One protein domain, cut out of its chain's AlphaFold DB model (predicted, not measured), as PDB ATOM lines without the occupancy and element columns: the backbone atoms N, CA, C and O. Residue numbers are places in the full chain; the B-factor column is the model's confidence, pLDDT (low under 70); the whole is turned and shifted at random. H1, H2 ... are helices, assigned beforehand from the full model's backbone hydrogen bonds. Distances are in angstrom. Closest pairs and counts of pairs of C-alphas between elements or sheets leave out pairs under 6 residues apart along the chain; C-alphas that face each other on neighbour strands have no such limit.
ATOM      1  N   ARG A 190     142.653 315.311 272.629       90.25
ATOM      2  CA  ARG A 190     142.075 316.198 271.612       90.25
ATOM      3  C   ARG A 190     142.561 317.639 271.763       90.25
ATOM      4  O   ARG A 190     143.050 318.223 270.801       90.25
ATOM      5  N   LEU A 191     142.517 318.190 272.978       93.75
ATOM      6  CA  LEU A 191     143.032 319.530 273.277       93.75
ATOM      7  C   LEU A 191     144.523 319.659 272.921       93.75
ATOM      8  O   LEU A 191     144.953 320.678 272.380       93.75
ATOM      9  N   LYS A 192     145.321 318.622 273.199       94.75
ATOM     10  CA  LYS A 192     146.736 318.554 272.809       94.75
ATOM     11  C   LYS A 192     146.906 318.586 271.287       94.75
ATOM     12  O   LYS A 192     147.765 319.328 270.817       94.75
ATOM     13  N   SER A 193     146.097 317.833 270.541       90.06
ATOM     14  CA  SER A 193     146.126 317.820 269.070       90.06
ATOM     15  C   SER A 193     145.779 319.189 268.471       90.06
ATOM     16  O   SER A 193     146.523 319.711 267.638       90.06
ATOM     17  N   ILE A 194     144.718 319.838 268.966       90.25
ATOM     18  CA  ILE A 194     144.306 321.178 268.510       90.25
ATOM     19  C   ILE A 194     145.407 322.204 268.787       90.25
ATOM     20  O   ILE A 194     145.818 322.933 267.889       90.25
ATOM     21  N   ARG A 195     145.972 322.217 270.002       94.75
ATOM     22  CA  ARG A 195     147.088 323.118 270.339       94.75
ATOM     23  C   ARG A 195     148.317 322.892 269.466       94.75
ATOM     24  O   ARG A 195     148.968 323.862 269.085       94.75
ATOM     25  N   GLN A 196     148.642 321.639 269.148       93.56
ATOM     26  CA  GLN A 196     149.732 321.337 268.222       93.56
ATOM     27  C   GLN A 196     149.435 321.894 266.827       93.56
ATOM     28  O   GLN A 196     150.299 322.513 266.214       93.56
ATOM     29  N   SER A 197     148.194 321.761 266.370       89.69
ATOM     30  CA  SER A 197     147.757 322.270 265.071       89.69
ATOM     31  C   SER A 197     147.813 323.797 265.008       89.69
ATOM     32  O   SER A 197     148.327 324.344 264.039       89.69
ATOM     33  N   VAL A 198     147.409 324.496 266.073       93.19
ATOM     34  CA  VAL A 198     147.578 325.955 266.211       93.19
ATOM     35  C   VAL A 198     149.051 326.367 266.086       93.19
ATOM     36  O   VAL A 198     149.364 327.337 265.394       93.19
ATOM     37  N   ILE A 199     149.970 325.638 266.730       94.06
ATOM     38  CA  ILE A 199     151.417 325.895 266.622       94.06
ATOM     39  C   ILE A 199     151.892 325.693 265.178       94.06
ATOM     40  O   ILE A 199     152.616 326.538 264.643       94.06
ATOM     41  N   ASP A 200     151.470 324.605 264.538       92.62
ATOM     42  CA  ASP A 200     151.863 324.275 263.171       92.62
ATOM     43  C   ASP A 200     151.333 325.315 262.166       92.62
ATOM     44  O   ASP A 200     152.092 325.785 261.315       92.62
ATOM     45  N   ILE A 201     150.078 325.758 262.311       91.81
ATOM     46  CA  ILE A 201     149.480 326.828 261.496       91.81
ATOM     47  C   ILE A 201     150.276 328.124 261.658       91.81
ATOM     48  O   ILE A 201     150.684 328.714 260.660       91.81
ATOM     49  N   LYS A 202     150.582 328.543 262.895       94.06
ATOM     50  CA  LYS A 202     151.396 329.745 263.155       94.06
ATOM     51  C   LYS A 202     152.774 329.663 262.504       94.06
ATOM     52  O   LYS A 202     153.240 330.643 261.926       94.06
ATOM     53  N   LYS A 203     153.421 328.495 262.558       93.69
ATOM     54  CA  LYS A 203     154.721 328.266 261.913       93.69
ATOM     55  C   LYS A 203     154.629 328.432 260.394       93.69
ATOM     56  O   LYS A 203     155.473 329.106 259.803       93.69
ATOM     57  N   ILE A 204     153.605 327.856 259.764       92.94
ATOM     58  CA  ILE A 204     153.387 327.968 258.313       92.94
ATOM     59  C   ILE A 204     153.010 329.404 257.925       92.94
ATOM     60  O   ILE A 204     153.518 329.917 256.930       92.94
ATOM     61  N   HIS A 205     152.190 330.093 258.720       93.50
ATOM     62  CA  HIS A 205     151.830 331.496 258.489       93.50
ATOM     63  C   HIS A 205     153.045 332.422 258.596       93.50
ATOM     64  O   HIS A 205     153.223 333.311 257.766       93.50
ATOM     65  N   GLY A 206     153.941 332.160 259.554       93.44
ATOM     66  CA  GLY A 206     155.234 332.835 259.654       93.44
ATOM     67  C   GLY A 206     156.124 332.595 258.430       93.44
ATOM     68  O   GLY A 206     156.722 333.539 257.911       93.44
ATOM     69  N   ALA A 207     156.167 331.363 257.914       93.00
ATOM     70  CA  ALA A 207     156.893 331.042 256.683       93.00
ATOM     71  C   ALA A 207     156.306 331.769 255.458       93.00
ATOM     72  O   ALA A 207     157.060 332.348 254.673       93.00
ATOM     73  N   LEU A 208     154.976 331.813 255.329       92.56
ATOM     74  CA  LEU A 208     154.278 332.591 254.301       92.56
ATOM     75  C   LEU A 208     154.646 334.080 254.388       92.56
ATOM     76  O   LEU A 208     155.017 334.686 253.384       92.56
ATOM     77  N   ALA A 209     154.611 334.662 255.589       92.88
ATOM     78  CA  ALA A 209     154.980 336.057 255.791       92.88
ATOM     79  C   ALA A 209     156.442 336.336 255.409       92.88
ATOM     80  O   ALA A 209     156.733 337.351 254.775       92.88
ATOM     81  N   ALA A 210     157.370 335.439 255.752       93.19
ATOM     82  CA  ALA A 210     158.774 335.560 255.366       93.19
ATOM     83  C   ALA A 210     158.958 335.524 253.838       93.19
ATOM     84  O   ALA A 210     159.718 336.328 253.295       93.19
ATOM     85  N   LYS A 211     158.225 334.649 253.136       92.38
ATOM     86  CA  LYS A 211     158.230 334.571 251.666       92.38
ATOM     87  C   LYS A 211     157.684 335.843 251.023       92.38
ATOM     88  O   LYS A 211     158.365 336.424 250.184       92.38
ATOM     89  N   ILE A 212     156.528 336.331 251.480       90.50
ATOM     90  CA  ILE A 212     155.944 337.596 251.008       90.50
ATOM     91  C   ILE A 212     156.947 338.749 251.165       90.50
ATOM     92  O   ILE A 212     157.226 339.466 250.203       90.50
ATOM     93  N   ASN A 213     157.557 338.885 252.346       91.62
ATOM     94  CA  ASN A 213     158.559 339.920 252.610       91.62
ATOM     95  C   ASN A 213     159.817 339.770 251.733       91.62
ATOM     96  O   ASN A 213     160.402 340.769 251.316       91.62
ATOM     97  N   SER A 214     160.238 338.536 251.432       91.56
ATOM     98  CA  SER A 214     161.350 338.272 250.512       91.56
ATOM     99  C   SER A 214     161.026 338.755 249.096       91.56
ATOM    100  O   SER A 214     161.824 339.477 248.499       91.56
ATOM    101  N   TYR A 215     159.826 338.459 248.590       90.12
ATOM    102  CA  TYR A 215     159.385 338.930 247.277       90.12
ATOM    103  C   TYR A 215     159.298 340.458 247.201       90.12
ATOM    104  O   TYR A 215     159.776 341.039 246.227       90.12
ATOM    105  N   GLN A 216     158.763 341.115 248.238       90.19
ATOM    106  CA  GLN A 216     158.756 342.580 248.339       90.19
ATOM    107  C   GLN A 216     160.182 343.148 248.318       90.19
ATOM    108  O   GLN A 216     160.468 344.095 247.588       90.19
ATOM    109  N   ALA A 217     161.111 342.546 249.067       90.50
ATOM    110  CA  ALA A 217     162.499 342.993 249.104       90.50
ATOM    111  C   ALA A 217     163.202 342.845 247.745       90.50
ATOM    112  O   ALA A 217     163.934 343.748 247.334       90.50
ATOM    113  N   ILE A 218     162.982 341.733 247.033       89.19
ATOM    114  CA  ILE A 218     163.559 341.520 245.699       89.19
ATOM    115  C   ILE A 218     162.943 342.500 244.692       89.19
ATOM    116  O   ILE A 218     163.683 343.121 243.928       89.19
ATOM    117  N   PHE A 219     161.625 342.716 244.732       89.00
ATOM    118  CA  PHE A 219     160.970 343.723 243.898       89.00
ATOM    119  C   PHE A 219     161.530 345.128 244.150       89.00
ATOM    120  O   PHE A 219     161.876 345.830 243.203       89.00
ATOM    121  N   ASN A 220     161.706 345.518 245.413       88.50
ATOM    122  CA  ASN A 220     162.268 346.819 245.768       88.50
ATOM    123  C   ASN A 220     163.719 346.977 245.296       88.50
ATOM    124  O   ASN A 220     164.106 348.065 244.869       88.50
ATOM    125  N   LYS A 221     164.523 345.904 245.311       90.25
ATOM    126  CA  LYS A 221     165.865 345.906 244.700       90.25
ATOM    127  C   LYS A 221     165.796 346.112 243.186       90.25
ATOM    128  O   LYS A 221     166.528 346.950 242.667       90.25
ATOM    129  N   LEU A 222     164.898 345.404 242.497       88.62
ATOM    130  CA  LEU A 222     164.689 345.543 241.053       88.62
ATOM    131  C   LEU A 222     164.232 346.961 240.690       88.62
ATOM    132  O   LEU A 222     164.809 347.588 239.804       88.62
ATOM    133  N   ARG A 223     163.259 347.508 241.426       88.19
ATOM    134  CA  ARG A 223     162.773 348.880 241.247       88.19
ATOM    135  C   ARG A 223     163.903 349.893 241.430       88.19
ATOM    136  O   ARG A 223     164.086 350.736 240.564       88.19
ATOM    137  N   LYS A 224     164.705 349.775 242.497       90.38
ATOM    138  CA  LYS A 224     165.871 350.649 242.734       90.38
ATOM    139  C   LYS A 224     166.919 350.545 241.624       90.38
ATOM    140  O   LYS A 224     167.418 351.578 241.187       90.38
ATOM    141  N   SER A 225     167.222 349.333 241.142       89.62
ATOM    142  CA  SER A 225     168.129 349.119 240.000       89.62
ATOM    143  C   SER A 225     167.653 349.893 238.770       89.62
ATOM    144  O   SER A 225     168.401 350.688 238.202       89.62
ATOM    145  N   LEU A 226     166.379 349.728 238.403       87.19
ATOM    146  CA  LEU A 226     165.789 350.391 237.239       87.19
ATOM    147  C   LEU A 226     165.714 351.912 237.409       87.19
ATOM    148  O   LEU A 226     166.037 352.630 236.466       87.19
ATOM    149  N   THR A 227     165.386 352.417 238.603       88.62
ATOM    150  CA  THR A 227     165.425 353.856 238.904       88.62
ATOM    151  C   THR A 227     166.829 354.431 238.721       88.62
ATOM    152  O   THR A 227     166.991 355.434 238.032       88.62
ATOM    153  N   ASN A 228     167.858 353.776 239.265       89.75
ATOM    154  CA  ASN A 228     169.245 354.236 239.139       89.75
ATOM    155  C   ASN A 228     169.725 354.219 237.677       89.75
ATOM    156  O   ASN A 228     170.399 355.146 237.224       89.75
ATOM    157  N   LYS A 229     169.347 353.186 236.911       87.19
ATOM    158  CA  LYS A 229     169.618 353.111 235.467       87.19
ATOM    159  C   LYS A 229     168.895 354.223 234.696       87.19
ATOM    160  O   LYS A 229     169.482 354.809 233.792       87.19
ATOM    161  N   SER A 230     167.655 354.537 235.075       87.06
ATOM    162  CA  SER A 230     166.872 355.618 234.469       87.06
ATOM    163  C   SER A 230     167.533 356.980 234.667       87.06
ATOM    164  O   SER A 230     167.707 357.730 233.709       87.06
ATOM    165  N   LEU A 231     167.973 357.260 235.899       87.69
ATOM    166  CA  LEU A 231     168.636 358.514 236.266       87.69
ATOM    167  C   LEU A 231     170.001 358.675 235.585       87.69
ATOM    168  O   LEU A 231     170.319 359.757 235.107       87.69
ATOM    169  N   SER A 232     170.801 357.607 235.518       88.56
ATOM    170  CA  SER A 232     172.153 357.662 234.935       88.56
ATOM    171  C   SER A 232     172.162 357.771 233.410       88.56
ATOM    172  O   SER A 232     173.034 358.437 232.860       88.56
ATOM    173  N   LYS A 233     171.211 357.130 232.718       85.69
ATOM    174  CA  LYS A 233     171.152 357.134 231.247       85.69
ATOM    175  C   LYS A 233     170.198 358.183 230.661       85.69
ATOM    176  O   LYS A 233     170.204 358.375 229.451       85.69
ATOM    177  N   ASN A 234     169.373 358.826 231.493       82.94
ATOM    178  CA  ASN A 234     168.340 359.791 231.096       82.94
ATOM    179  C   ASN A 234     167.402 359.275 229.979       82.94
ATOM    180  O   ASN A 234     167.044 359.995 229.049       82.94
ATOM    181  N   LEU A 235     167.026 357.992 230.047       82.00
ATOM    182  CA  LEU A 235     166.201 357.342 229.026       82.00
ATOM    183  C   LEU A 235     164.714 357.436 229.390       82.00
ATOM    184  O   LEU A 235     164.268 356.864 230.386       82.00
ATOM    185  N   GLU A 236     163.918 358.092 228.543       83.88
ATOM    186  CA  GLU A 236     162.481 358.322 228.775       83.88
ATOM    187  C   GLU A 236     161.687 357.015 228.977       83.88
ATOM    188  O   GLU A 236     160.766 356.942 229.794       83.88
ATOM    189  N   TRP A 237     162.062 355.948 228.268       82.81
ATOM    190  CA  TRP A 237     161.395 354.651 228.389       82.81
ATOM    191  C   TRP A 237     161.652 353.969 229.744       82.81
ATOM    192  O   TRP A 237     160.743 353.321 230.264       82.81
ATOM    193  N   LEU A 238     162.827 354.158 230.362       83.19
ATOM    194  CA  LEU A 238     163.108 353.650 231.714       83.19
ATOM    195  C   LEU A 238     162.268 354.390 232.762       83.19
ATOM    196  O   LEU A 238     161.736 353.755 233.673       83.19
ATOM    197  N   ASN A 239     162.059 355.700 232.593       86.12
ATOM    198  CA  ASN A 239     161.175 356.477 233.466       86.12
ATOM    199  C   ASN A 239     159.730 355.954 233.409       86.12
ATOM    200  O   ASN A 239     159.096 355.797 234.454       86.12
ATOM    201  N   LYS A 240     159.229 355.601 232.216       87.44
ATOM    202  CA  LYS A 240     157.901 354.977 232.056       87.44
ATOM    203  C   LYS A 240     157.800 353.650 232.813       87.44
ATOM    204  O   LYS A 240     156.818 353.438 233.519       87.44
ATOM    205  N   ILE A 241     158.832 352.801 232.749       85.94
ATOM    206  CA  ILE A 241     158.878 351.554 233.529       85.94
ATOM    207  C   ILE A 241     158.814 351.852 235.027       85.94
ATOM    208  O   ILE A 241     157.983 351.279 235.721       85.94
ATOM    209  N   VAL A 242     159.652 352.755 235.541       86.44
ATOM    210  CA  VAL A 242     159.696 353.084 236.978       86.44
ATOM    211  C   VAL A 242     158.336 353.569 237.493       86.44
ATOM    212  O   VAL A 242     157.917 353.162 238.581       86.44
ATOM    213  N   ILE A 243     157.625 354.383 236.706       87.94
ATOM    214  CA  ILE A 243     156.264 354.840 237.021       87.94
ATOM    215  C   ILE A 243     155.292 353.655 237.046       87.94
ATOM    216  O   ILE A 243     154.554 353.486 238.016       87.94
ATOM    217  N   GLU A 244     155.308 352.795 236.022       87.06
ATOM    218  CA  GLU A 244     154.425 351.627 235.976       87.06
ATOM    219  C   GLU A 244     154.690 350.643 237.124       87.06
ATOM    220  O   GLU A 244     153.735 350.099 237.682       87.06
ATOM    221  N   LEU A 245     155.954 350.462 237.530       84.38
ATOM    222  CA  LEU A 245     156.346 349.652 238.690       84.38
ATOM    223  C   LEU A 245     155.798 350.213 240.004       84.38
ATOM    224  O   LEU A 245     155.375 349.443 240.865       84.38
ATOM    225  N   GLY A 246     155.766 351.540 240.154       85.75
ATOM    226  CA  GLY A 246     155.143 352.200 241.306       85.75
ATOM    227  C   GLY A 246     153.644 351.910 241.441       85.75
ATOM    228  O   GLY A 246     153.102 352.012 242.537       85.75
ATOM    229  N   ASN A 247     153.001 351.471 240.355       87.75
ATOM    230  CA  ASN A 247     151.565 351.227 240.253       87.75
ATOM    231  C   ASN A 247     151.210 349.727 240.203       87.75
ATOM    232  O   ASN A 247     150.191 349.343 239.616       87.75
ATOM    233  N   ILE A 248     152.055 348.848 240.759       83.50
ATOM    234  CA  ILE A 248     151.777 347.406 240.858       83.50
ATOM    235  C   ILE A 248     151.443 347.035 242.313       83.50
ATOM    236  O   ILE A 248     152.352 346.766 243.093       83.50
ATOM    237  N   PRO A 249     150.160 346.959 242.711       80.31
ATOM    238  CA  PRO A 249     149.785 346.362 243.990       80.31
ATOM    239  C   PRO A 249     150.031 344.839 243.972       80.31
ATOM    240  O   PRO A 249     149.899 344.218 242.915       80.31
ATOM    241  N   PRO A 250     150.376 344.202 245.107       76.94
ATOM    242  CA  PRO A 250     150.694 344.784 246.418       76.94
ATOM    243  C   PRO A 250     152.165 345.245 246.544       76.94
ATOM    244  O   PRO A 250     152.599 345.647 247.621       76.94
ATOM    245  N   LEU A 251     152.941 345.170 245.457       78.12
ATOM    246  CA  LEU A 251     154.382 345.445 245.416       78.12
ATOM    247  C   LEU A 251     154.743 346.925 245.627       78.12
ATOM    248  O   LEU A 251     155.883 347.233 245.953       78.12
ATOM    249  N   SER A 252     153.786 347.834 245.459       73.88
ATOM    250  CA  SER A 252     153.967 349.270 245.681       73.88
ATOM    251  C   SER A 252     154.044 349.674 247.161       73.88
ATOM    252  O   SER A 252     154.432 350.803 247.449       73.88
ATOM    253  N   SER A 253     153.695 348.779 248.093       78.44
ATOM    254  CA  SER A 253     153.787 349.035 249.533       78.44
ATOM    255  C   SER A 253     155.193 348.745 250.064       78.44
ATOM    256  O   SER A 253     155.677 347.618 249.966       78.44
ATOM    257  N   ASP A 254     155.811 349.734 250.712       76.44
ATOM    258  CA  ASP A 254     157.072 349.562 251.453       76.44
ATOM    259  C   ASP A 254     156.871 348.939 252.846       76.44
ATOM    260  O   ASP A 254     157.833 348.670 253.575       76.44
ATOM    261  N   ILE A 255     155.620 348.690 253.240       83.50
ATOM    262  CA  ILE A 255     155.300 348.110 254.539       83.50
ATOM    263  C   ILE A 255     155.565 346.608 254.480       83.50
ATOM    264  O   ILE A 255     154.952 345.874 253.698       83.50
ATOM    265  N   LYS A 256     156.459 346.145 255.365       87.31
ATOM    266  CA  LYS A 256     156.673 344.715 255.600       87.31
ATOM    267  C   LYS A 256     155.347 344.056 255.932       87.31
ATOM    268  O   LYS A 256     154.681 344.443 256.895       87.31
ATOM    269  N   TYR A 257     155.007 343.028 255.172       88.06
ATOM    270  CA  TYR A 257     153.825 342.238 255.431       88.06
ATOM    271  C   TYR A 257     153.900 341.598 256.825       88.06
ATOM    272  O   TYR A 257     154.869 340.907 257.167       88.06
ATOM    273  N   ARG A 258     152.849 341.828 257.617       88.44
ATOM    274  CA  ARG A 258     152.608 341.178 258.902       88.44
ATOM    275  C   ARG A 258     151.281 340.426 258.815       88.44
ATOM    276  O   ARG A 258     150.295 341.032 258.396       88.44
ATOM    277  N   PRO A 259     151.247 339.141 259.199       86.81
ATOM    278  CA  PRO A 259     149.999 338.428 259.409       86.81
ATOM    279  C   PRO A 259     149.035 339.231 260.288       86.81
ATOM    280  O   PRO A 259     149.499 339.827 261.268       86.81
ATOM    281  N   PRO A 260     147.726 339.240 259.979       87.69
ATOM    282  CA  PRO A 260     146.723 339.756 260.898       87.69
ATOM    283  C   PRO A 260     146.854 339.065 262.256       87.69
ATOM    284  O   PRO A 260     147.000 337.841 262.327       87.69
ATOM    285  N   GLU A 261     146.823 339.850 263.329       90.81
ATOM    286  CA  GLU A 261     146.819 339.301 264.677       90.81
ATOM    287  C   GLU A 261     145.446 338.692 264.956       90.81
ATOM    288  O   GLU A 261     144.435 339.388 264.954       90.81
ATOM    289  N   VAL A 262     145.418 337.378 265.163       90.94
ATOM    290  CA  VAL A 262     144.225 336.671 265.625       90.94
ATOM    291  C   VAL A 262     144.319 336.592 267.141       90.94
ATOM    292  O   VAL A 262     145.302 336.060 267.681       90.94
ATOM    293  N   LEU A 263     143.317 337.147 267.817       90.94
ATOM    294  CA  LEU A 263     143.213 337.138 269.268       90.94
ATOM    295  C   LEU A 263     142.396 335.933 269.709       90.94
ATOM    296  O   LEU A 263     141.403 335.572 269.097       90.94
ATOM    297  N   LYS A 264     142.832 335.304 270.790       89.88
ATOM    298  CA  LYS A 264     142.102 334.192 271.382       89.88
ATOM    299  C   LYS A 264     141.000 334.736 272.286       89.88
ATOM    300  O   LYS A 264     141.245 335.694 273.014       89.88
ATOM    301  N   LEU A 393     140.339 327.918 263.866       86.88
ATOM    302  CA  LEU A 393     139.551 328.228 262.673       86.88
ATOM    303  C   LEU A 393     139.802 329.660 262.187       86.88
ATOM    304  O   LEU A 393     140.079 329.853 261.004       86.88
ATOM    305  N   GLU A 394     139.824 330.639 263.091       88.69
ATOM    306  CA  GLU A 394     140.162 332.029 262.755       88.69
ATOM    307  C   GLU A 394     141.597 332.161 262.214       88.69
ATOM    308  O   GLU A 394     141.856 332.892 261.254       88.69
ATOM    309  N   LEU A 395     142.554 331.413 262.782       92.00
ATOM    310  CA  LEU A 395     143.921 331.350 262.255       92.00
ATOM    311  C   LEU A 395     143.975 330.738 260.852       92.00
ATOM    312  O   LEU A 395     144.736 331.215 260.010       92.00
ATOM    313  N   LEU A 396     143.195 329.688 260.593       89.94
ATOM    314  CA  LEU A 396     143.115 329.051 259.281       89.94
ATOM    315  C   LEU A 396     142.512 329.991 258.236       89.94
ATOM    316  O   LEU A 396     143.051 330.087 257.134       89.94
ATOM    317  N   GLU A 397     141.446 330.707 258.581       88.81
ATOM    318  CA  GLU A 397     140.832 331.715 257.718       88.81
ATOM    319  C   GLU A 397     141.810 332.864 257.433       88.81
ATOM    320  O   GLU A 397     142.068 333.202 256.275       88.81
ATOM    321  N   SER A 398     142.451 333.406 258.473       92.12
ATOM    322  CA  SER A 398     143.490 334.434 258.341       92.12
ATOM    323  C   SER A 398     144.642 333.965 257.443       92.12
ATOM    324  O   SER A 398     145.106 334.703 256.563       92.12
ATOM    325  N   PHE A 399     145.075 332.711 257.592       92.19
ATOM    326  CA  PHE A 399     146.077 332.106 256.723       92.19
ATOM    327  C   PHE A 399     145.591 331.976 255.275       92.19
ATOM    328  O   PHE A 399     146.335 332.329 254.364       92.19
ATOM    329  N   GLN A 400     144.363 331.511 255.033       90.25
ATOM    330  CA  GLN A 400     143.790 331.388 253.687       90.25
ATOM    331  C   GLN A 400     143.676 332.749 252.991       90.25
ATOM    332  O   GLN A 400     144.088 332.885 251.836       90.25
ATOM    333  N   ASN A 401     143.224 333.774 253.715       89.31
ATOM    334  CA  ASN A 401     143.195 335.158 253.243       89.31
ATOM    335  C   ASN A 401     144.603 335.648 252.887       89.31
ATOM    336  O   ASN A 401     144.822 336.216 251.818       89.31
ATOM    337  N   SER A 402     145.593 335.346 253.725       90.56
ATOM    338  CA  SER A 402     146.999 335.671 253.468       90.56
ATOM    339  C   SER A 402     147.575 334.912 252.266       90.56
ATOM    340  O   SER A 402     148.331 335.472 251.477       90.56
ATOM    341  N   LEU A 403     147.217 333.639 252.098       89.88
ATOM    342  CA  LEU A 403     147.661 332.789 250.993       89.88
ATOM    343  C   LEU A 403     147.048 333.237 249.659       89.88
ATOM    344  O   LEU A 403     147.695 333.137 248.611       89.88
ATOM    345  N   SER A 404     145.823 333.773 249.693       87.50
ATOM    346  CA  SER A 404     145.180 334.374 248.522       87.50
ATOM    347  C   SER A 404     146.032 335.506 247.942       87.50
ATOM    348  O   SER A 404     146.211 335.555 246.727       87.50
ATOM    349  N   LEU A 405     146.716 336.292 248.790       86.75
ATOM    350  CA  LEU A 405     147.629 337.348 248.341       86.75
ATOM    351  C   LEU A 405     148.736 336.815 247.429       86.75
ATOM    352  O   LEU A 405     149.213 337.560 246.579       86.75
ATOM    353  N   LEU A 406     149.153 335.550 247.550       83.38
ATOM    354  CA  LEU A 406     150.113 334.963 246.614       83.38
ATOM    355  C   LEU A 406     149.472 334.563 245.283       83.38
ATOM    356  O   LEU A 406     150.078 334.779 244.235       83.38
ATOM    357  N   SER A 407     148.273 333.975 245.306       74.88
ATOM    358  CA  SER A 407     147.801 333.107 244.216       74.88
ATOM    359  C   SER A 407     146.473 333.498 243.552       74.88
ATOM    360  O   SER A 407     146.302 333.204 242.364       74.88
ATOM    361  N   THR A 408     145.547 334.159 244.255       66.75
ATOM    362  CA  THR A 408     144.165 334.429 243.799       66.75
ATOM    363  C   THR A 408     143.712 335.864 244.127       66.75
ATOM    364  O   THR A 408     144.329 336.544 244.931       66.75
ATOM    365  N   GLY A 409     142.727 336.416 243.407       65.50
ATOM    366  CA  GLY A 409     142.282 337.818 243.569       65.50
ATOM    367  C   GLY A 409     142.940 338.847 242.635       65.50
ATOM    368  O   GLY A 409     143.823 338.514 241.839       65.50
ATOM    369  N   ASP A 410     142.478 340.100 242.698       60.56
ATOM    370  CA  ASP A 410     142.885 341.152 241.754       60.56
ATOM    371  C   ASP A 410     144.247 341.784 242.063       60.56
ATOM    372  O   ASP A 410     144.982 342.130 241.136       60.56
ATOM    373  N   ASN A 411     144.634 341.800 243.340       73.62
ATOM    374  CA  ASN A 411     145.871 342.398 243.853       73.62
ATOM    375  C   ASN A 411     146.810 341.344 244.464       73.62
ATOM    376  O   ASN A 411     147.266 341.496 245.596       73.62
ATOM    377  N   ASN A 412     147.079 340.253 243.742       84.69
ATOM    378  CA  ASN A 412     147.988 339.202 244.213       84.69
ATOM    379  C   ASN A 412     149.393 339.284 243.597       84.69
ATOM    380  O   ASN A 412     149.589 339.813 242.498       84.69
ATOM    381  N   TYR A 413     150.377 338.716 244.297       83.25
ATOM    382  CA  TYR A 413     151.780 338.687 243.882       83.25
ATOM    383  C   TYR A 413     151.966 337.980 242.533       83.25
ATOM    384  O   TYR A 413     152.738 338.451 241.701       83.25
ATOM    385  N   ARG A 414     151.218 336.906 242.250       84.75
ATOM    386  CA  ARG A 414     151.274 336.215 240.952       84.75
ATOM    387  C   ARG A 414     150.934 337.139 239.774       84.75
ATOM    388  O   ARG A 414     151.657 337.168 238.777       84.75
ATOM    389  N   ARG A 415     149.849 337.912 239.867       85.12
ATOM    390  CA  ARG A 415     149.436 338.902 238.857       85.12
ATOM    391  C   ARG A 415     150.413 340.066 238.809       85.12
ATOM    392  O   ARG A 415     150.759 340.496 237.711       85.12
ATOM    393  N   ALA A 416     150.893 340.519 239.964       85.50
ATOM    394  CA  ALA A 416     151.884 341.579 240.071       85.50
ATOM    395  C   ALA A 416     153.181 341.221 239.323       85.50
ATOM    396  O   ALA A 416     153.624 341.978 238.460       85.50
ATOM    397  N   PHE A 417     153.728 340.022 239.544       85.75
ATOM    398  CA  PHE A 417     154.917 339.542 238.838       85.75
ATOM    399  C   PHE A 417     154.651 339.202 237.365       85.75
ATOM    400  O   PHE A 417     155.512 339.428 236.518       85.75
ATOM    401  N   LYS A 418     153.439 338.756 237.007       87.44
ATOM    402  CA  LYS A 418     153.034 338.618 235.596       87.44
ATOM    403  C   LYS A 418     152.987 339.975 234.881       87.44
ATOM    404  O   LYS A 418     153.406 340.062 233.728       87.44
ATOM    405  N   LYS A 419     152.487 341.023 235.547       87.50
ATOM    406  CA  LYS A 419     152.477 342.401 235.035       87.50
ATOM    407  C   LYS A 419     153.905 342.933 234.914       87.50
ATOM    408  O   LYS A 419     154.247 343.417 233.844       87.50
ATOM    409  N   LEU A 420     154.745 342.742 235.936       85.94
ATOM    410  CA  LEU A 420     156.175 343.068 235.890       85.94
ATOM    411  C   LEU A 420     156.857 342.441 234.669       85.94
ATOM    412  O   LEU A 420     157.486 343.155 233.895       85.94
ATOM    413  N   ASN A 421     156.689 341.132 234.465       86.88
ATOM    414  CA  ASN A 421     157.300 340.427 233.339       86.88
ATOM    415  C   ASN A 421     156.847 341.007 231.989       86.88
ATOM    416  O   ASN A 421     157.680 341.268 231.133       86.88
ATOM    417  N   ARG A 422     155.546 341.288 231.821       88.44
ATOM    418  CA  ARG A 422     155.006 341.908 230.593       88.44
ATOM    419  C   ARG A 422     155.561 343.306 230.337       88.44
ATOM    420  O   ARG A 422     155.830 343.643 229.188       88.44
ATOM    421  N   ILE A 423     155.700 344.117 231.388       86.25
ATOM    422  CA  ILE A 423     156.295 345.452 231.291       86.25
ATOM    423  C   ILE A 423     157.735 345.305 230.811       86.25
ATOM    424  O   ILE A 423     158.085 345.876 229.789       86.25
ATOM    425  N   LEU A 424     158.542 344.475 231.477       84.94
ATOM    426  CA  LEU A 424     159.937 344.266 231.091       84.94
ATOM    427  C   LEU A 424     160.066 343.738 229.652       84.94
ATOM    428  O   LEU A 424     160.848 344.291 228.887       84.94
ATOM    429  N   GLU A 425     159.251 342.756 229.247       86.00
ATOM    430  CA  GLU A 425     159.231 342.210 227.878       86.00
ATOM    431  C   GLU A 425     158.919 343.278 226.826       86.00
ATOM    432  O   GLU A 425     159.604 343.342 225.808       86.00
ATOM    433  N   LYS A 426     157.956 344.174 227.078       84.81
ATOM    434  CA  LYS A 426     157.597 345.260 226.147       84.81
ATOM    435  C   LYS A 426     158.777 346.191 225.829       84.81
ATOM    436  O   LYS A 426     158.800 346.792 224.755       84.81
ATOM    437  N   PHE A 427     159.748 346.307 226.734       75.88
ATOM    438  CA  PHE A 427     160.876 347.235 226.625       75.88
ATOM    439  C   PHE A 427     162.237 346.547 226.380       75.88
ATOM    440  O   PHE A 427     163.272 347.197 226.471       75.88
ATOM    441  N   THR A 428     162.266 345.261 226.001       69.56
ATOM    442  CA  THR A 428     163.500 344.456 225.789       69.56
ATOM    443  C   THR A 428     164.359 344.812 224.564       69.56
ATOM    444  O   THR A 428     165.305 344.093 224.260       69.56
ATOM    445  N   LYS A 429     164.113 345.926 223.860       65.62
ATOM    446  CA  LYS A 429     164.901 346.310 222.666       65.62
ATOM    447  C   LYS A 429     166.373 346.677 222.952       65.62
ATOM    448  O   LYS A 429     167.104 346.973 222.016       65.62
ATOM    449  N   ASP A 430     166.795 346.668 224.216       63.81
ATOM    450  CA  ASP A 430     168.144 347.010 224.679       63.81
ATOM    451  C   ASP A 430     168.793 345.767 225.335       63.81
ATOM    452  O   ASP A 430     168.346 345.305 226.396       63.81
ATOM    453  N   GLU A 431     169.807 345.197 224.668       61.66
ATOM    454  CA  GLU A 431     170.269 343.799 224.814       61.66
ATOM    455  C   GLU A 431     170.782 343.421 226.213       61.66
ATOM    456  O   GLU A 431     170.629 342.278 226.637       61.66
ATOM    457  N   GLN A 432     171.362 344.360 226.966       59.56
ATOM    458  CA  GLN A 432     172.018 344.046 228.246       59.56
ATOM    459  C   GLN A 432     171.279 344.584 229.474       59.56
ATOM    460  O   GLN A 432     171.435 344.070 230.581       59.56
ATOM    461  N   VAL A 433     170.454 345.620 229.307       59.62
ATOM    462  CA  VAL A 433     169.846 346.352 230.431       59.62
ATOM    463  C   VAL A 433     168.597 345.664 230.979       59.62
ATOM    464  O   VAL A 433     168.242 345.921 232.128       59.62
ATOM    465  N   THR A 434     167.957 344.798 230.189       68.31
ATOM    466  CA  THR A 434     166.670 344.166 230.518       68.31
ATOM    467  C   THR A 434     166.760 342.666 230.782       68.31
ATOM    468  O   THR A 434     165.904 342.145 231.490       68.31
ATOM    469  N   GLN A 435     167.783 341.961 230.289       79.75
ATOM    470  CA  GLN A 435     167.850 340.496 230.402       79.75
ATOM    471  C   GLN A 435     168.012 340.009 231.849       79.75
ATOM    472  O   GLN A 435     167.348 339.053 232.252       79.75
ATOM    473  N   VAL A 436     168.826 340.691 232.665       85.12
ATOM    474  CA  VAL A 436     169.016 340.334 234.084       85.12
ATOM    475  C   VAL A 436     167.722 340.550 234.869       85.12
ATOM    476  O   VAL A 436     167.229 339.623 235.509       85.12
ATOM    477  N   GLU A 437     167.116 341.736 234.782       86.06
ATOM    478  CA  GLU A 437     165.844 342.040 235.443       86.06
ATOM    479  C   GLU A 437     164.696 341.144 234.959       86.06
ATOM    480  O   GLU A 437     163.870 340.719 235.768       86.06
ATOM    481  N   LEU A 438     164.658 340.819 233.663       84.94
ATOM    482  CA  LEU A 438     163.669 339.915 233.085       84.94
ATOM    483  C   LEU A 438     163.844 338.487 233.609       84.94
ATOM    484  O   LEU A 438     162.863 337.859 234.008       84.94
ATOM    485  N   SER A 439     165.081 337.984 233.670       87.31
ATOM    486  CA  SER A 439     165.377 336.665 234.246       87.31
ATOM    487  C   SER A 439     164.954 336.586 235.718       87.31
ATOM    488  O   SER A 439     164.307 335.620 236.130       87.31
ATOM    489  N   LEU A 440     165.206 337.648 236.491       87.38
ATOM    490  CA  LEU A 440     164.797 337.750 237.888       87.38
ATOM    491  C   LEU A 440     163.268 337.787 238.026       87.38
ATOM    492  O   LEU A 440     162.711 337.089 238.871       87.38
ATOM    493  N   ALA A 441     162.571 338.554 237.183       85.38
ATOM    494  CA  ALA A 441     161.110 338.622 237.186       85.38
ATOM    495  C   ALA A 441     160.455 337.270 236.849       85.38
ATOM    496  O   ALA A 441     159.468 336.895 237.488       85.38
ATOM    497  N   ARG A 442     161.018 336.514 235.892       86.75
ATOM    498  CA  ARG A 442     160.573 335.149 235.560       86.75
ATOM    499  C   ARG A 442     160.774 334.191 236.732       86.75
ATOM    500  O   ARG A 442     159.815 333.547 237.149       86.75
ATOM    501  N   SER A 443     161.970 334.186 237.323       89.19
ATOM    502  CA  SER A 443     162.290 333.348 238.486       89.19
ATOM    503  C   SER A 443     161.384 333.640 239.692       89.19
ATOM    504  O   SER A 443     160.908 332.718 240.359       89.19
ATOM    505  N   LEU A 444     161.064 334.914 239.949       87.12
ATOM    506  CA  LEU A 444     160.131 335.310 241.010       87.12
ATOM    507  C   LEU A 444     158.714 334.800 240.760       87.12
ATOM    508  O   LEU A 444     158.072 334.296 241.680       87.12
ATOM    509  N   LYS A 445     158.226 334.914 239.520       86.81
ATOM    510  CA  LYS A 445     156.901 334.416 239.142       86.81
ATOM    511  C   LYS A 445     156.785 332.909 239.403       86.81
ATOM    512  O   LYS A 445     155.799 332.483 239.999       86.81
ATOM    513  N   GLU A 446     157.779 332.130 238.985       88.94
ATOM    514  CA  GLU A 446     157.818 330.677 239.205       88.94
ATOM    515  C   GLU A 446     157.899 330.339 240.698       88.94
ATOM    516  O   GLU A 446     157.134 329.511 241.193       88.94
ATOM    517  N   SER A 447     158.752 331.051 241.442       90.12
ATOM    518  CA  SER A 447     158.909 330.865 242.889       90.12
ATOM    519  C   SER A 447     157.597 331.088 243.647       90.12
ATOM    520  O   SER A 447     157.255 330.295 244.521       90.12
ATOM    521  N   VAL A 448     156.831 332.126 243.289       88.38
ATOM    522  CA  VAL A 448     155.523 332.424 243.901       88.38
ATOM    523  C   VAL A 448     154.517 331.300 243.656       88.38
ATOM    524  O   VAL A 448     153.770 330.943 244.568       88.38
ATOM    525  N   GLU A 449     154.481 330.728 242.449       87.19
ATOM    526  CA  GLU A 449     153.566 329.626 242.118       87.19
ATOM    527  C   GLU A 449     153.930 328.335 242.875       87.19
ATOM    528  O   GLU A 449     153.044 327.678 243.437       87.19
ATOM    529  N   ILE A 450     155.224 328.007 242.957       89.88
ATOM    530  CA  ILE A 450     155.732 326.839 243.694       89.88
ATOM    531  C   ILE A 450     155.455 326.980 245.194       89.88
ATOM    532  O   ILE A 450     154.910 326.062 245.815       89.88
ATOM    533  N   ASP A 451     155.789 328.131 245.780       90.75
ATOM    534  CA  ASP A 451     155.609 328.376 247.212       90.75
ATOM    535  C   ASP A 451     154.117 328.388 247.588       90.75
ATOM    536  O   ASP A 451     153.736 327.785 248.593       90.75
ATOM    537  N   ALA A 452     153.243 328.986 246.766       88.25
ATOM    538  CA  ALA A 452     151.798 328.966 247.004       88.25
ATOM    539  C   ALA A 452     151.222 327.541 246.993       88.25
ATOM    540  O   ALA A 452     150.422 327.193 247.864       88.25
ATOM    541  N   THR A 453     151.646 326.709 246.037       89.25
ATOM    542  CA  THR A 453     151.207 325.307 245.933       89.25
ATOM    543  C   THR A 453     151.695 324.497 247.132       89.25
ATOM    544  O   THR A 453     150.899 323.855 247.814       89.25
ATOM    545  N   THR A 454     152.979 324.625 247.474       91.69
ATOM    546  CA  THR A 454     153.601 323.924 248.608       91.69
ATOM    547  C   THR A 454     152.930 324.275 249.939       91.69
ATOM    548  O   THR A 454     152.637 323.400 250.755       91.69
ATOM    549  N   LEU A 455     152.648 325.561 250.168       90.12
ATOM    550  CA  LEU A 455     151.980 326.029 251.384       90.12
ATOM    551  C   LEU A 455     150.521 325.563 251.456       90.12
ATOM    552  O   LEU A 455     150.058 325.186 252.533       90.12
ATOM    553  N   LYS A 456     149.812 325.535 250.320       88.69
ATOM    554  CA  LYS A 456     148.456 324.980 250.237       88.69
ATOM    555  C   LYS A 456     148.443 323.485 250.558       88.69
ATOM    556  O   LYS A 456     147.580 323.030 251.304       88.69
ATOM    557  N   ASP A 457     149.423 322.735 250.069       88.81
ATOM    558  CA  ASP A 457     149.545 321.307 250.361       88.81
ATOM    559  C   ASP A 457     149.867 321.046 251.834       88.81
ATOM    560  O   ASP A 457     149.302 320.134 252.439       88.81
ATOM    561  N   HIS A 458     150.725 321.864 252.451       88.44
ATOM    562  CA  HIS A 458     150.959 321.799 253.895       88.44
ATOM    563  C   HIS A 458     149.688 322.088 254.701       88.44
ATOM    564  O   HIS A 458     149.410 321.372 255.663       88.44
ATOM    565  N   LEU A 459     148.891 323.077 254.287       84.56
ATOM    566  CA  LEU A 459     147.606 323.377 254.913       84.56
ATOM    567  C   LEU A 459     146.634 322.195 254.795       84.56
ATOM    568  O   LEU A 459     146.051 321.776 255.792       84.56
ATOM    569  N   ASN A 460     146.500 321.612 253.602       82.12
ATOM    570  CA  ASN A 460     145.639 320.451 253.371       82.12
ATOM    571  C   ASN A 460     146.060 319.255 254.239       82.12
ATOM    572  O   ASN A 460     145.215 318.586 254.830       82.12
ATOM    573  N   LYS A 461     147.372 319.014 254.382       84.00
ATOM    574  CA  LYS A 461     147.903 317.973 255.278       84.00
ATOM    575  C   LYS A 461     147.572 318.241 256.748       84.00
ATOM    576  O   LYS A 461     147.332 317.284 257.480       84.00
ATOM    577  N   LEU A 462     147.546 319.502 257.188       81.06
ATOM    578  CA  LEU A 462     147.132 319.851 258.550       81.06
ATOM    579  C   LEU A 462     145.641 319.614 258.780       81.06
ATOM    580  O   LEU A 462     145.296 318.998 259.784       81.06
ATOM    581  N   TYR A 463     144.784 320.005 257.834       74.00
ATOM    582  CA  TYR A 463     143.348 319.714 257.902       74.00
ATOM    583  C   TYR A 463     143.069 318.217 258.042       74.00
ATOM    584  O   TYR A 463     142.215 317.819 258.827       74.00
ATOM    585  N   LEU A 464     143.811 317.375 257.321       69.31
ATOM    586  CA  LEU A 464     143.671 315.921 257.425       69.31
ATOM    587  C   LEU A 464     144.135 315.367 258.781       69.31
ATOM    588  O   LEU A 464     143.643 314.325 259.196       69.31
ATOM    589  N   ARG A 465     145.055 316.045 259.481       70.94
ATOM    590  CA  ARG A 465     145.542 315.626 260.807       70.94
ATOM    591  C   ARG A 465     144.633 316.061 261.947       70.94
ATOM    592  O   ARG A 465     144.439 315.281 262.864       70.94
ATOM    593  N   THR A 466     144.087 317.275 261.909       60.84
ATOM    594  CA  THR A 466     143.132 317.765 262.931       60.84
ATOM    595  C   THR A 466     141.816 316.993 262.926       60.84
ATOM    596  O   THR A 466     141.102 316.949 263.921       60.84
ATOM    597  N   SER A 467     141.516 316.410 261.772       48.84
ATOM    598  CA  SER A 467     140.362 315.575 261.472       48.84
ATOM    599  C   SER A 467     140.426 314.171 262.092       48.84
ATOM    600  O   SER A 467     139.383 313.547 262.288       48.84
ATOM    601  N   GLN A 468     141.632 313.678 262.388       46.62
ATOM    602  CA  GLN A 468     141.893 312.359 262.975       46.62
ATOM    603  C   GLN A 468     141.976 312.442 264.496       46.62
ATOM    604  O   GLN A 468     141.431 311.513 265.133       46.62
TER     605      GLN A 468
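This is residues 190 to 264 and 393 to 468 of the 468 residues of the protein "Cyclic nucleotide-binding domain-containing protein" of Candidatus Cloacimonetes bacterium (UniProt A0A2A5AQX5). The model is a long, rod-shaped helical bundle: H1 runs nearly its whole length, and H5 runs beside it the opposite way. H3 and H4 follow each other nearly in line as a broken third column packed on H5, while the short H2 folds back on H1 near its last residues and packs on H4. The unnamed stretch of residues 247 to 264 runs from H2 back along the rod to the cut. The printed part has 151 residues with five named helices, H1 to H5 in order, and no named strand, and its class is all helix. It is loose, with a radius of gyration of the C-alphas of 18.6 A, and spans 65 by 25 by 21 A.

H1, residues 190 to 233, and H2, residues 236 to 246, form a helical hairpin at a shallow tilt of 19 degrees; H1 touches H2 with residues 223 to 230 alone, and the closest C-alphas, of Ser 230 and Leu 238, are 5.1 A apart. H3, residues 393 to 407, runs the same way as H1 at a shallow tilt of 27 degrees and touches its residues 198 to 212 alone, closest at the C-alphas of His 205 and Phe 399, 6.0 A. H4, residues 413 to 426, touches H3 only at the corner by their link, closest at the C-alphas of Leu 406 and Tyr 413, 4.9 A. H2 and H4 touch, opposite ways at a shallow tilt of 6 degrees, closest at the C-alphas of Ile 241 and Ile 423, 7.0 A. H5, residues 435 to 466, forms a helical hairpin with H4, closest at the C-alphas of Phe 417 and Lys 445, 5.5 A. H5 touches H1, opposite ways at a shallow tilt of 8 degrees, closest at the C-alphas of Ile 194 and Thr 466, 6.6 A. H5 also touches H3, closest at the C-alphas of Leu 406 and Ala 452, 6.2 A. H1 and H4 are near each other, and H2 and H5 are apart. Every O i to N i+4 pair is within hydrogen-bond range in H1, H2, H4 and H5; in H3 it is 9 of 11.

H1 begins at C-alpha 190 (142.075, 316.198, 271.612) and measures 64.4 A. H2 measures 15.8 A, H3 20.8 A and H4 19.8 A. H5 measures 46.8 A and ends at C-alpha 466 (143.132, 317.765, 262.931).

The C-alphas farthest apart, of Arg 190 and Asn 234, are 65.1 A apart. Residues 265 to 392 are not printed, and C-alphas 264 and 393 are 10.9 A apart across this cut. The links H1 to H2 and H3 to H4 are tight, and H4 to H5 is short. Mean pLDDT of the printed part is 85.0; residues 408 to 410, 428 to 434, 464 and 466 to 468 are under 70.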